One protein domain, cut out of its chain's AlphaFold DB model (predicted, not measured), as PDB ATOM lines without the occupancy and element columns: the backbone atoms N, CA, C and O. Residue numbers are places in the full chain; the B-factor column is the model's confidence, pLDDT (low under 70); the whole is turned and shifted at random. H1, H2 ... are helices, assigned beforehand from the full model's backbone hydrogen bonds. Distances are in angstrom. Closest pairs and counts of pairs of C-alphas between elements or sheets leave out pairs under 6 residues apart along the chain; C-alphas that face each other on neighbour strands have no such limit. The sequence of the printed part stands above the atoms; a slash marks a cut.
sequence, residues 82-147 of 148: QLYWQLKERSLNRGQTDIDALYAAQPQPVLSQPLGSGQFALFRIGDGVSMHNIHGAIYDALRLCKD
ATOM      1  N   GLN A  82     -18.408  -3.180 -49.132       88.94
ATOM      2  CA  GLN A  82     -17.550  -3.808 -50.147       88.94
ATOM      3  C   GLN A  82     -16.163  -3.158 -50.219       88.94
ATOM      4  O   GLN A  82     -15.143  -3.850 -50.185       88.94
ATOM      5  N   LEU A  83     -16.116  -1.825 -50.286       88.50
ATOM      6  CA  LEU A  83     -14.857  -1.084 -50.342       88.50
ATOM      7  C   LEU A  83     -14.046  -1.250 -49.052       88.50
ATOM      8  O   LEU A  83     -12.827  -1.402 -49.106       88.50
ATOM      9  N   TYR A  84     -14.709  -1.263 -47.892       90.12
ATOM     10  CA  TYR A  84     -14.031  -1.464 -46.614       90.12
ATOM     11  C   TYR A  84     -13.291  -2.804 -46.595       90.12
ATOM     12  O   TYR A  84     -12.102  -2.842 -46.283       90.12
ATOM     13  N   TRP A  85     -13.954  -3.888 -46.998       91.06
ATOM     14  CA  TRP A  85     -13.335  -5.213 -47.025       91.06
ATOM     15  C   TRP A  85     -12.182  -5.314 -48.029       91.06
ATOM     16  O   TRP A  85     -11.164  -5.928 -47.719       91.06
ATOM     17  N   GLN A  86     -12.283  -4.648 -49.184       93.50
ATOM     18  CA  GLN A  86     -11.186  -4.565 -50.160       93.50
ATOM     19  C   GLN A  86      -9.951  -3.826 -49.620       93.50
ATOM     20  O   GLN A  86      -8.821  -4.118 -50.019       93.50
ATOM     21  N   LEU A  87     -10.154  -2.847 -48.736       93.88
ATOM     22  CA  LEU A  87      -9.086  -2.019 -48.178       93.88
ATOM     23  C   LEU A  87      -8.525  -2.559 -46.860       93.88
ATOM     24  O   LEU A  87      -7.371  -2.274 -46.542       93.88
ATOM     25  N   LYS A  88      -9.302  -3.341 -46.104       94.25
ATOM     26  CA  LYS A  88      -8.960  -3.788 -44.749       94.25
ATOM     27  C   LYS A  88      -7.594  -4.462 -44.680       94.25
ATOM     28  O   LYS A  88      -6.741  -4.004 -43.924       94.25
ATOM     29  N   GLU A  89      -7.351  -5.465 -45.517       93.38
ATOM     30  CA  GLU A  89      -6.079  -6.209 -45.537       93.38
ATOM     31  C   GLU A  89      -4.874  -5.349 -45.951       93.38
ATOM     32  O   GLU A  89      -3.733  -5.677 -45.638       93.38
ATOM     33  N   ARG A  90      -5.118  -4.232 -46.646       93.88
ATOM     34  CA  ARG A  90      -4.081  -3.302 -47.117       93.88
ATOM     35  C   ARG A  90      -3.800  -2.169 -46.128       93.88
ATOM     36  O   ARG A  90      -2.797  -1.476 -46.279       93.88
ATOM     37  N   SER A  91      -4.683  -1.963 -45.155       95.31
ATOM     38  CA  SER A  91      -4.544  -0.925 -44.133       95.31
ATOM     39  C   SER A  91      -3.573  -1.344 -43.029       95.31
ATOM     40  O   SER A  91      -3.512  -2.515 -42.653       95.31
ATOM     41  N   LEU A  92      -2.846  -0.381 -42.460       93.94
ATOM     42  CA  LEU A  92      -1.871  -0.646 -41.397       93.94
ATOM     43  C   LEU A  92      -2.511  -1.197 -40.121       93.94
ATOM     44  O   LEU A  92      -1.955  -2.088 -39.487       93.94
ATOM     45  N   ASN A  93      -3.689  -0.693 -39.759       94.12
ATOM     46  CA  ASN A  93      -4.432  -1.158 -38.590       94.12
ATOM     47  C   ASN A  93      -5.321  -2.371 -38.882       94.12
ATOM     48  O   ASN A  93      -6.024  -2.817 -37.982       94.12
ATOM     49  N   ARG A  94      -5.370  -2.887 -40.118       93.38
ATOM     50  CA  ARG A  94      -6.306  -3.956 -40.517       93.38
ATOM     51  C   ARG A  94      -7.759  -3.660 -40.127       93.38
ATOM     52  O   ARG A  94      -8.526  -4.562 -39.789       93.38
ATOM     53  N   GLY A  95      -8.140  -2.383 -40.146       91.88
ATOM     54  CA  GLY A  95      -9.463  -1.934 -39.724       91.88
ATOM     55  C   GLY A  95      -9.713  -1.904 -38.209       91.88
ATOM     56  O   GLY A  95     -10.868  -1.733 -37.822       91.88
ATOM     57  N   GLN A  96      -8.695  -2.109 -37.366       92.50
ATOM     58  CA  GLN A  96      -8.806  -2.057 -35.908       92.50
ATOM     59  C   GLN A  96      -8.916  -0.611 -35.414       92.50
ATOM     60  O   GLN A  96      -8.077   0.234 -35.735       92.50
ATOM     61  N   THR A  97      -9.924  -0.365 -34.582       90.81
ATOM     62  CA  THR A  97     -10.050   0.844 -33.765       90.81
ATOM     63  C   THR A  97      -9.696   0.479 -32.330       90.81
ATOM     64  O   THR A  97     -10.237  -0.488 -31.790       90.81
ATOM     65  N   ASP A  98      -8.795   1.233 -31.713       91.69
ATOM     66  CA  ASP A  98      -8.528   1.153 -30.283       91.69
ATOM     67  C   ASP A  98      -9.636   1.905 -29.535       91.69
ATOM     68  O   ASP A  98      -9.715   3.138 -29.574       91.69
ATOM     69  N   ILE A  99     -10.547   1.140 -28.928       87.94
ATOM     70  CA  ILE A  99     -11.733   1.669 -28.248       87.94
ATOM     71  C   ILE A  99     -11.357   2.394 -26.956       87.94
ATOM     72  O   ILE A  99     -11.991   3.398 -26.635       87.94
ATOM     73  N   ASP A 100     -10.319   1.944 -26.251       90.81
ATOM     74  CA  ASP A 100      -9.880   2.567 -25.003       90.81
ATOM     75  C   ASP A 100      -9.265   3.943 -25.282       90.81
ATOM     76  O   ASP A 100      -9.626   4.927 -24.633       90.81
ATOM     77  N   ALA A 101      -8.420   4.049 -26.314       88.62
ATOM     78  CA  ALA A 101      -7.897   5.327 -26.790       88.62
ATOM     79  C   ALA A 101      -9.026   6.256 -27.264       88.62
ATOM     80  O   ALA A 101      -9.064   7.428 -26.888       88.62
ATOM     81  N   LEU A 102      -9.992   5.726 -28.025       86.12
ATOM     82  CA  LEU A 102     -11.140   6.498 -28.507       86.12
ATOM     83  C   LEU A 102     -12.014   7.019 -27.351       86.12
ATOM     84  O   LEU A 102     -12.493   8.153 -27.391       86.12
ATOM     85  N   TYR A 103     -12.216   6.206 -26.310       85.00
ATOM     86  CA  TYR A 103     -12.959   6.584 -25.107       85.00
ATOM     87  C   TYR A 103     -12.215   7.641 -24.283       85.00
ATOM     88  O   TYR A 103     -12.830   8.594 -23.805       85.00
ATOM     89  N   ALA A 104     -10.893   7.508 -24.164       88.69
ATOM     90  CA  ALA A 104     -10.020   8.436 -23.449       88.69
ATOM     91  C   ALA A 104      -9.698   9.729 -24.229       88.69
ATOM     92  O   ALA A 104      -8.879  10.525 -23.761       88.69
ATOM     93  N   ALA A 105     -10.321   9.940 -25.398       85.38
ATOM     94  CA  ALA A 105     -10.032  11.048 -26.315       85.38
ATOM     95  C   ALA A 105      -8.527  11.165 -26.627       85.38
ATOM     96  O   ALA A 105      -7.933  12.238 -26.547       85.38
ATOM     97  N   GLN A 106      -7.896  10.024 -26.902       88.44
ATOM     98  CA  GLN A 106      -6.502   9.928 -27.317       88.44
ATOM     99  C   GLN A 106      -6.408   9.581 -28.809       88.44
ATOM    100  O   GLN A 106      -7.270   8.855 -29.323       88.44
ATOM    101  N   PRO A 107      -5.343  10.034 -29.499       88.75
ATOM    102  CA  PRO A 107      -5.087   9.634 -30.874       88.75
ATOM    103  C   PRO A 107      -5.015   8.109 -31.003       88.75
ATOM    104  O   PRO A 107      -4.513   7.407 -30.122       88.75
ATOM    105  N   GLN A 108      -5.477   7.581 -32.136       91.44
ATOM    106  CA  GLN A 108      -5.374   6.149 -32.410       91.44
ATOM    107  C   GLN A 108      -3.895   5.736 -32.520       91.44
ATOM    108  O   GLN A 108      -3.162   6.372 -33.279       91.44
ATOM    109  N   PRO A 109      -3.439   4.654 -31.854       90.69
ATOM    110  CA  PRO A 109      -2.016   4.297 -31.810       90.69
ATOM    111  C   PRO A 109      -1.355   4.128 -33.184       90.69
ATOM    112  O   PRO A 109      -0.185   4.472 -33.353       90.69
ATOM    113  N   VAL A 110      -2.106   3.660 -34.190       90.06
ATOM    114  CA  VAL A 110      -1.625   3.527 -35.581       90.06
ATOM    115  C   VAL A 110      -1.230   4.869 -36.217       90.06
ATOM    116  O   VAL A 110      -0.479   4.888 -37.186       90.06
ATOM    117  N   LEU A 111      -1.709   5.986 -35.669       88.69
ATOM    118  CA  LEU A 111      -1.431   7.348 -36.132       88.69
ATOM    119  C   LEU A 111      -0.384   8.069 -35.274       88.69
ATOM    120  O   LEU A 111      -0.096   9.234 -35.518       88.69
ATOM    121  N   SER A 112       0.227   7.386 -34.300       87.50
ATOM    122  CA  SER A 112       1.294   7.958 -33.461       87.50
ATOM    123  C   SER A 112       2.562   8.341 -34.237       87.50
ATOM    124  O   SER A 112       3.420   9.047 -33.708       87.50
ATOM    125  N   GLN A 113       2.699   7.881 -35.486       82.75
ATOM    126  CA  GLN A 113       3.789   8.233 -36.393       82.75
ATOM    127  C   GLN A 113       3.240   8.586 -37.785       82.75
ATOM    128  O   GLN A 113       2.216   8.029 -38.191       82.75
ATOM    129  N   PRO A 114       3.921   9.468 -38.545       86.12
ATOM    130  CA  PRO A 114       3.533   9.781 -39.914       86.12
ATOM    131  C   PRO A 114       3.474   8.528 -40.791       86.12
ATOM    132  O   PRO A 114       4.394   7.710 -40.792       86.12
ATOM    133  N   LEU A 115       2.405   8.409 -41.576       87.25
ATOM    134  CA  LEU A 115       2.243   7.308 -42.519       87.25
ATOM    135  C   LEU A 115       3.135   7.525 -43.747       87.25
ATOM    136  O   LEU A 115       3.192   8.620 -44.310       87.25
ATOM    137  N   GLY A 116       3.833   6.473 -44.173       88.25
ATOM    138  CA  GLY A 116       4.649   6.481 -45.381       88.25
ATOM    139  C   GLY A 116       3.818   6.510 -46.667       88.25
ATOM    140  O   GLY A 116       2.599   6.333 -46.667       88.25
ATOM    141  N   SER A 117       4.490   6.699 -47.805       89.50
ATOM    142  CA  SER A 117       3.822   6.734 -49.111       89.50
ATOM    143  C   SER A 117       3.046   5.437 -49.384       89.50
ATOM    144  O   SER A 117       3.591   4.340 -49.270       89.50
ATOM    145  N   GLY A 118       1.761   5.564 -49.726       87.38
ATOM    146  CA  GLY A 118       0.869   4.431 -49.996       87.38
ATOM    147  C   GLY A 118       0.349   3.697 -48.753       87.38
ATOM    148  O   GLY A 118      -0.449   2.771 -48.900       87.38
ATOM    149  N   GLN A 119       0.757   4.103 -47.548       92.69
ATOM    150  CA  GLN A 119       0.218   3.580 -46.296       92.69
ATOM    151  C   GLN A 119      -1.008   4.377 -45.858       92.69
ATOM    152  O   GLN A 119      -1.088   5.590 -46.040       92.69
ATOM    153  N   PHE A 120      -1.965   3.682 -45.256       93.38
ATOM    154  CA  PHE A 120      -3.167   4.292 -44.711       93.38
ATOM    155  C   PHE A 120      -3.673   3.485 -43.516       93.38
ATOM    156  O   PHE A 120      -3.519   2.259 -43.463       93.38
ATOM    157  N   ALA A 121      -4.291   4.175 -42.563       93.31
ATOM    158  CA  ALA A 121      -5.152   3.561 -41.564       93.31
ATOM    159  C   ALA A 121      -6.599   3.594 -42.072       93.31
ATOM    160  O   ALA A 121      -6.998   4.521 -42.779       93.31
ATOM    161  N   LEU A 122      -7.377   2.570 -41.737       93.56
ATOM    162  CA  LEU A 122      -8.762   2.425 -42.164       93.56
ATOM    163  C   LEU A 122      -9.663   2.309 -40.938       93.56
ATOM    164  O   LEU A 122      -9.494   1.402 -40.131       93.56
ATOM    165  N   PHE A 123     -10.654   3.185 -40.825       89.75
ATOM    166  CA  PHE A 123     -11.641   3.159 -39.747       89.75
ATOM    167  C   PHE A 123     -13.047   3.134 -40.348       89.75
ATOM    168  O   PHE A 123     -13.275   3.688 -41.423       89.75
ATOM    169  N   ARG A 124     -13.988   2.474 -39.667       87.06
ATOM    170  CA  ARG A 124     -15.419   2.543 -39.995       87.06
ATOM    171  C   ARG A 124     -16.100   3.467 -39.002       87.06
ATOM    172  O   ARG A 124     -15.771   3.419 -37.821       87.06
ATOM    173  N   ILE A 125     -17.043   4.259 -39.492       83.50
ATOM    174  CA  ILE A 125     -17.828   5.213 -38.704       83.50
ATOM    175  C   ILE A 125     -19.292   5.180 -39.149       83.50
ATOM    176  O   ILE A 125     -19.571   4.817 -40.298       83.50
ATOM    177  N   GLY A 126     -20.211   5.577 -38.265       78.56
ATOM    178  CA  GLY A 126     -21.628   5.745 -38.592       78.56
ATOM    179  C   GLY A 126     -22.275   4.482 -39.168       78.56
ATOM    180  O   GLY A 126     -22.000   3.370 -38.714       78.56
ATOM    181  N   ASP A 127     -23.075   4.645 -40.225       72.88
ATOM    182  CA  ASP A 127     -23.799   3.545 -40.886       72.88
ATOM    183  C   ASP A 127     -22.878   2.488 -41.523       72.88
ATOM    184  O   ASP A 127     -23.331   1.407 -41.893       72.88
ATOM    185  N   GLY A 128     -21.569   2.756 -41.623       65.94
ATOM    186  CA  GLY A 128     -20.562   1.750 -41.975       65.94
ATOM    187  C   GLY A 128     -20.247   0.758 -40.843       65.94
ATOM    188  O   GLY A 128     -19.632  -0.276 -41.099       65.94
ATOM    189  N   VAL A 129     -20.641   1.064 -39.602       66.06
ATOM    190  CA  VAL A 129     -20.488   0.218 -38.403       66.06
ATOM    191  C   VAL A 129     -21.831  -0.375 -37.989       66.06
ATOM    192  O   VAL A 129     -21.926  -1.580 -37.773       66.06
ATOM    193  N   SER A 130     -22.861   0.462 -37.868       59.56
ATOM    194  CA  SER A 130     -24.223   0.064 -37.488       59.56
ATOM    195  C   SER A 130     -25.190   1.211 -37.773       59.56
ATOM    196  O   SER A 130     -24.807   2.364 -37.583       59.56
ATOM    197  N   MET A 131     -26.420   0.900 -38.198       58.22
ATOM    198  CA  MET A 131     -27.466   1.908 -38.422       58.22
ATOM    199  C   MET A 131     -27.653   2.754 -37.165       58.22
ATOM    200  O   MET A 131     -28.032   2.230 -36.120       58.22
ATOM    201  N   HIS A 132     -27.399   4.053 -37.272       62.28
ATOM    202  CA  HIS A 132     -27.637   5.002 -36.191       62.28
ATOM    203  C   HIS A 132     -28.168   6.322 -36.743       62.28
ATOM    204  O   HIS A 132     -28.293   6.540 -37.945       62.28
ATOM    205  N   ASN A 133     -28.498   7.238 -35.837       62.62
ATOM    206  CA  ASN A 133     -28.799   8.607 -36.216       62.62
ATOM    207  C   ASN A 133     -27.532   9.343 -36.704       62.62
ATOM    208  O   ASN A 133     -26.398   9.007 -36.355       62.62
ATOM    209  N   ILE A 134     -27.744  10.415 -37.470       67.56
ATOM    210  CA  ILE A 134     -26.683  11.281 -38.012       67.56
ATOM    211  C   ILE A 134     -25.741  11.792 -36.905       67.56
ATOM    212  O   ILE A 134     -24.546  11.967 -37.138       67.56
ATOM    213  N   HIS A 135     -26.254  12.002 -35.688       67.12
ATOM    214  CA  HIS A 135     -25.442  12.451 -34.559       67.12
ATOM    215  C   HIS A 135     -24.381  11.424 -34.158       67.12
ATOM    216  O   HIS A 135     -23.248  11.823 -33.903       67.12
ATOM    217  N   GLY A 136     -24.712  10.129 -34.152       67.25
ATOM    218  CA  GLY A 136     -23.758   9.049 -33.897       67.25
ATOM    219  C   GLY A 136     -22.637   9.032 -34.932       67.25
ATOM    220  O   GLY A 136     -21.466   9.072 -34.570       67.25
ATOM    221  N   ALA A 137     -22.986   9.112 -36.220       74.81
ATOM    222  CA  ALA A 137     -22.004   9.152 -37.305       74.81
ATOM    223  C   ALA A 137     -21.058  10.365 -37.215       74.81
ATOM    224  O   ALA A 137     -19.848  10.234 -37.406       74.81
ATOM    225  N   ILE A 138     -21.594  11.548 -36.889       77.25
ATOM    226  CA  ILE A 138     -20.790  12.760 -36.671       77.25
ATOM    227  C   ILE A 138     -19.887  12.597 -35.446       77.25
ATOM    228  O   ILE A 138     -18.733  13.020 -35.470       77.25
ATOM    229  N   TYR A 139     -20.397  11.994 -34.374       77.25
ATOM    230  CA  TYR A 139     -19.647  11.820 -33.138       77.25
ATOM    231  C   TYR A 139     -18.496  10.816 -33.291       77.25
ATOM    232  O   TYR A 139     -17.397  11.089 -32.806       77.25
ATOM    233  N   ASP A 140     -18.704   9.724 -34.033       75.50
ATOM    234  CA  ASP A 140     -17.649   8.778 -34.414       75.50
ATOM    235  C   ASP A 140     -16.531   9.478 -35.196       75.50
ATOM    236  O   ASP A 140     -15.350   9.352 -34.862       75.50
ATOM    237  N   ALA A 141     -16.907  10.263 -36.213       82.00
ATOM    238  CA  ALA A 141     -15.960  11.019 -37.027       82.00
ATOM    239  C   ALA A 141     -15.186  12.043 -36.192       82.00
ATOM    240  O   ALA A 141     -13.971  12.156 -36.325       82.00
ATOM    241  N   LEU A 142     -15.871  12.776 -35.311       81.94
ATOM    242  CA  LEU A 142     -15.246  13.783 -34.458       81.94
ATOM    243  C   LEU A 142     -14.229  13.154 -33.505       81.94
ATOM    244  O   LEU A 142     -13.125  13.670 -33.377       81.94
ATOM    245  N   ARG A 143     -14.583  12.050 -32.842       80.38
ATOM    246  CA  ARG A 143     -13.688  11.374 -31.891       80.38
ATOM    247  C   ARG A 143     -12.447  10.802 -32.550       80.38
ATOM    248  O   ARG A 143     -11.389  10.808 -31.937       80.38
ATOM    249  N   LEU A 144     -12.576  10.322 -33.785       80.12
ATOM    250  CA  LEU A 144     -11.417   9.905 -34.555       80.12
ATOM    251  C   LEU A 144     -10.598  11.113 -34.999       80.12
ATOM    252  O   LEU A 144      -9.388  11.069 -34.859       80.12
ATOM    253  N   CYS A 145     -11.233  12.184 -35.491       81.38
ATOM    254  CA  CYS A 145     -10.534  13.232 -36.232       81.38
ATOM    255  C   CYS A 145     -10.058  14.455 -35.455       81.38
ATOM    256  O   CYS A 145      -9.292  15.253 -35.994       81.38
ATOM    257  N   LYS A 146     -10.550  14.659 -34.237       76.25
ATOM    258  CA  LYS A 146     -10.301  15.894 -33.495       76.25
ATOM    259  C   LYS A 146      -8.870  15.994 -32.960       76.25
ATOM    260  O   LYS A 146      -8.325  17.094 -32.946       76.25
ATOM    261  N   ASP A 147      -8.297  14.872 -32.534       66.81
ATOM    262  CA  ASP A 147      -7.053  14.831 -31.758       66.81
ATOM    263  C   ASP A 147      -5.916  14.134 -32.543       66.81
ATOM    264  O   ASP A 147      -5.248  13.252 -32.012       66.81
TER     265      ASP A 147
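Overview. This is residues 82 to 147 of the 148 residues of the protein "N-methylproline demethylase" of Azohydromonas caseinilytica (UniProt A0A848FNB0). The domain has little regular structure: H1 sits at one rim, and after H2 a long loop, residues 104 to 133, swings out to Ser 117, passes back through the middle near Phe 123 and runs to the far side. There H3 begins and folds back toward H2. The 66 printed residues hold three named helices, H1, H2, H3 in that order, and no named strand; the class is all helix, with only 24 residues in named elements. The whole is compact, with a radius of gyration of the C-alphas of 12.2 A and spans of 35 by 29 by 17 A.

Arrangement. H1, residues 82 to 88, is apart from H2, residues 99 to 103, and from H3, residues 134 to 145. H2 and H3 are close but not clearly touching; their closest C-alphas, of Leu 102 and Arg 143, are 6.5 A apart. In H1, H2 and H3 every O i to N i+4 pair is within hydrogen-bond range.

Along the chain. H1 begins at C-alpha 82 (-17.550, -3.808, -50.147) and measures 10.1 A; H2 measures 6.0 A. H3 measures 16.4 A and ends at C-alpha 145 (-10.534, 13.232, -36.232).

Size, cuts and confidence. The C-alphas farthest apart, of Ser 117 and Asn 133, are 35.1 A apart. The printed part has no cut; the link H2 to H3 is long. Residues 128 to 136 and 147 have pLDDT under 70.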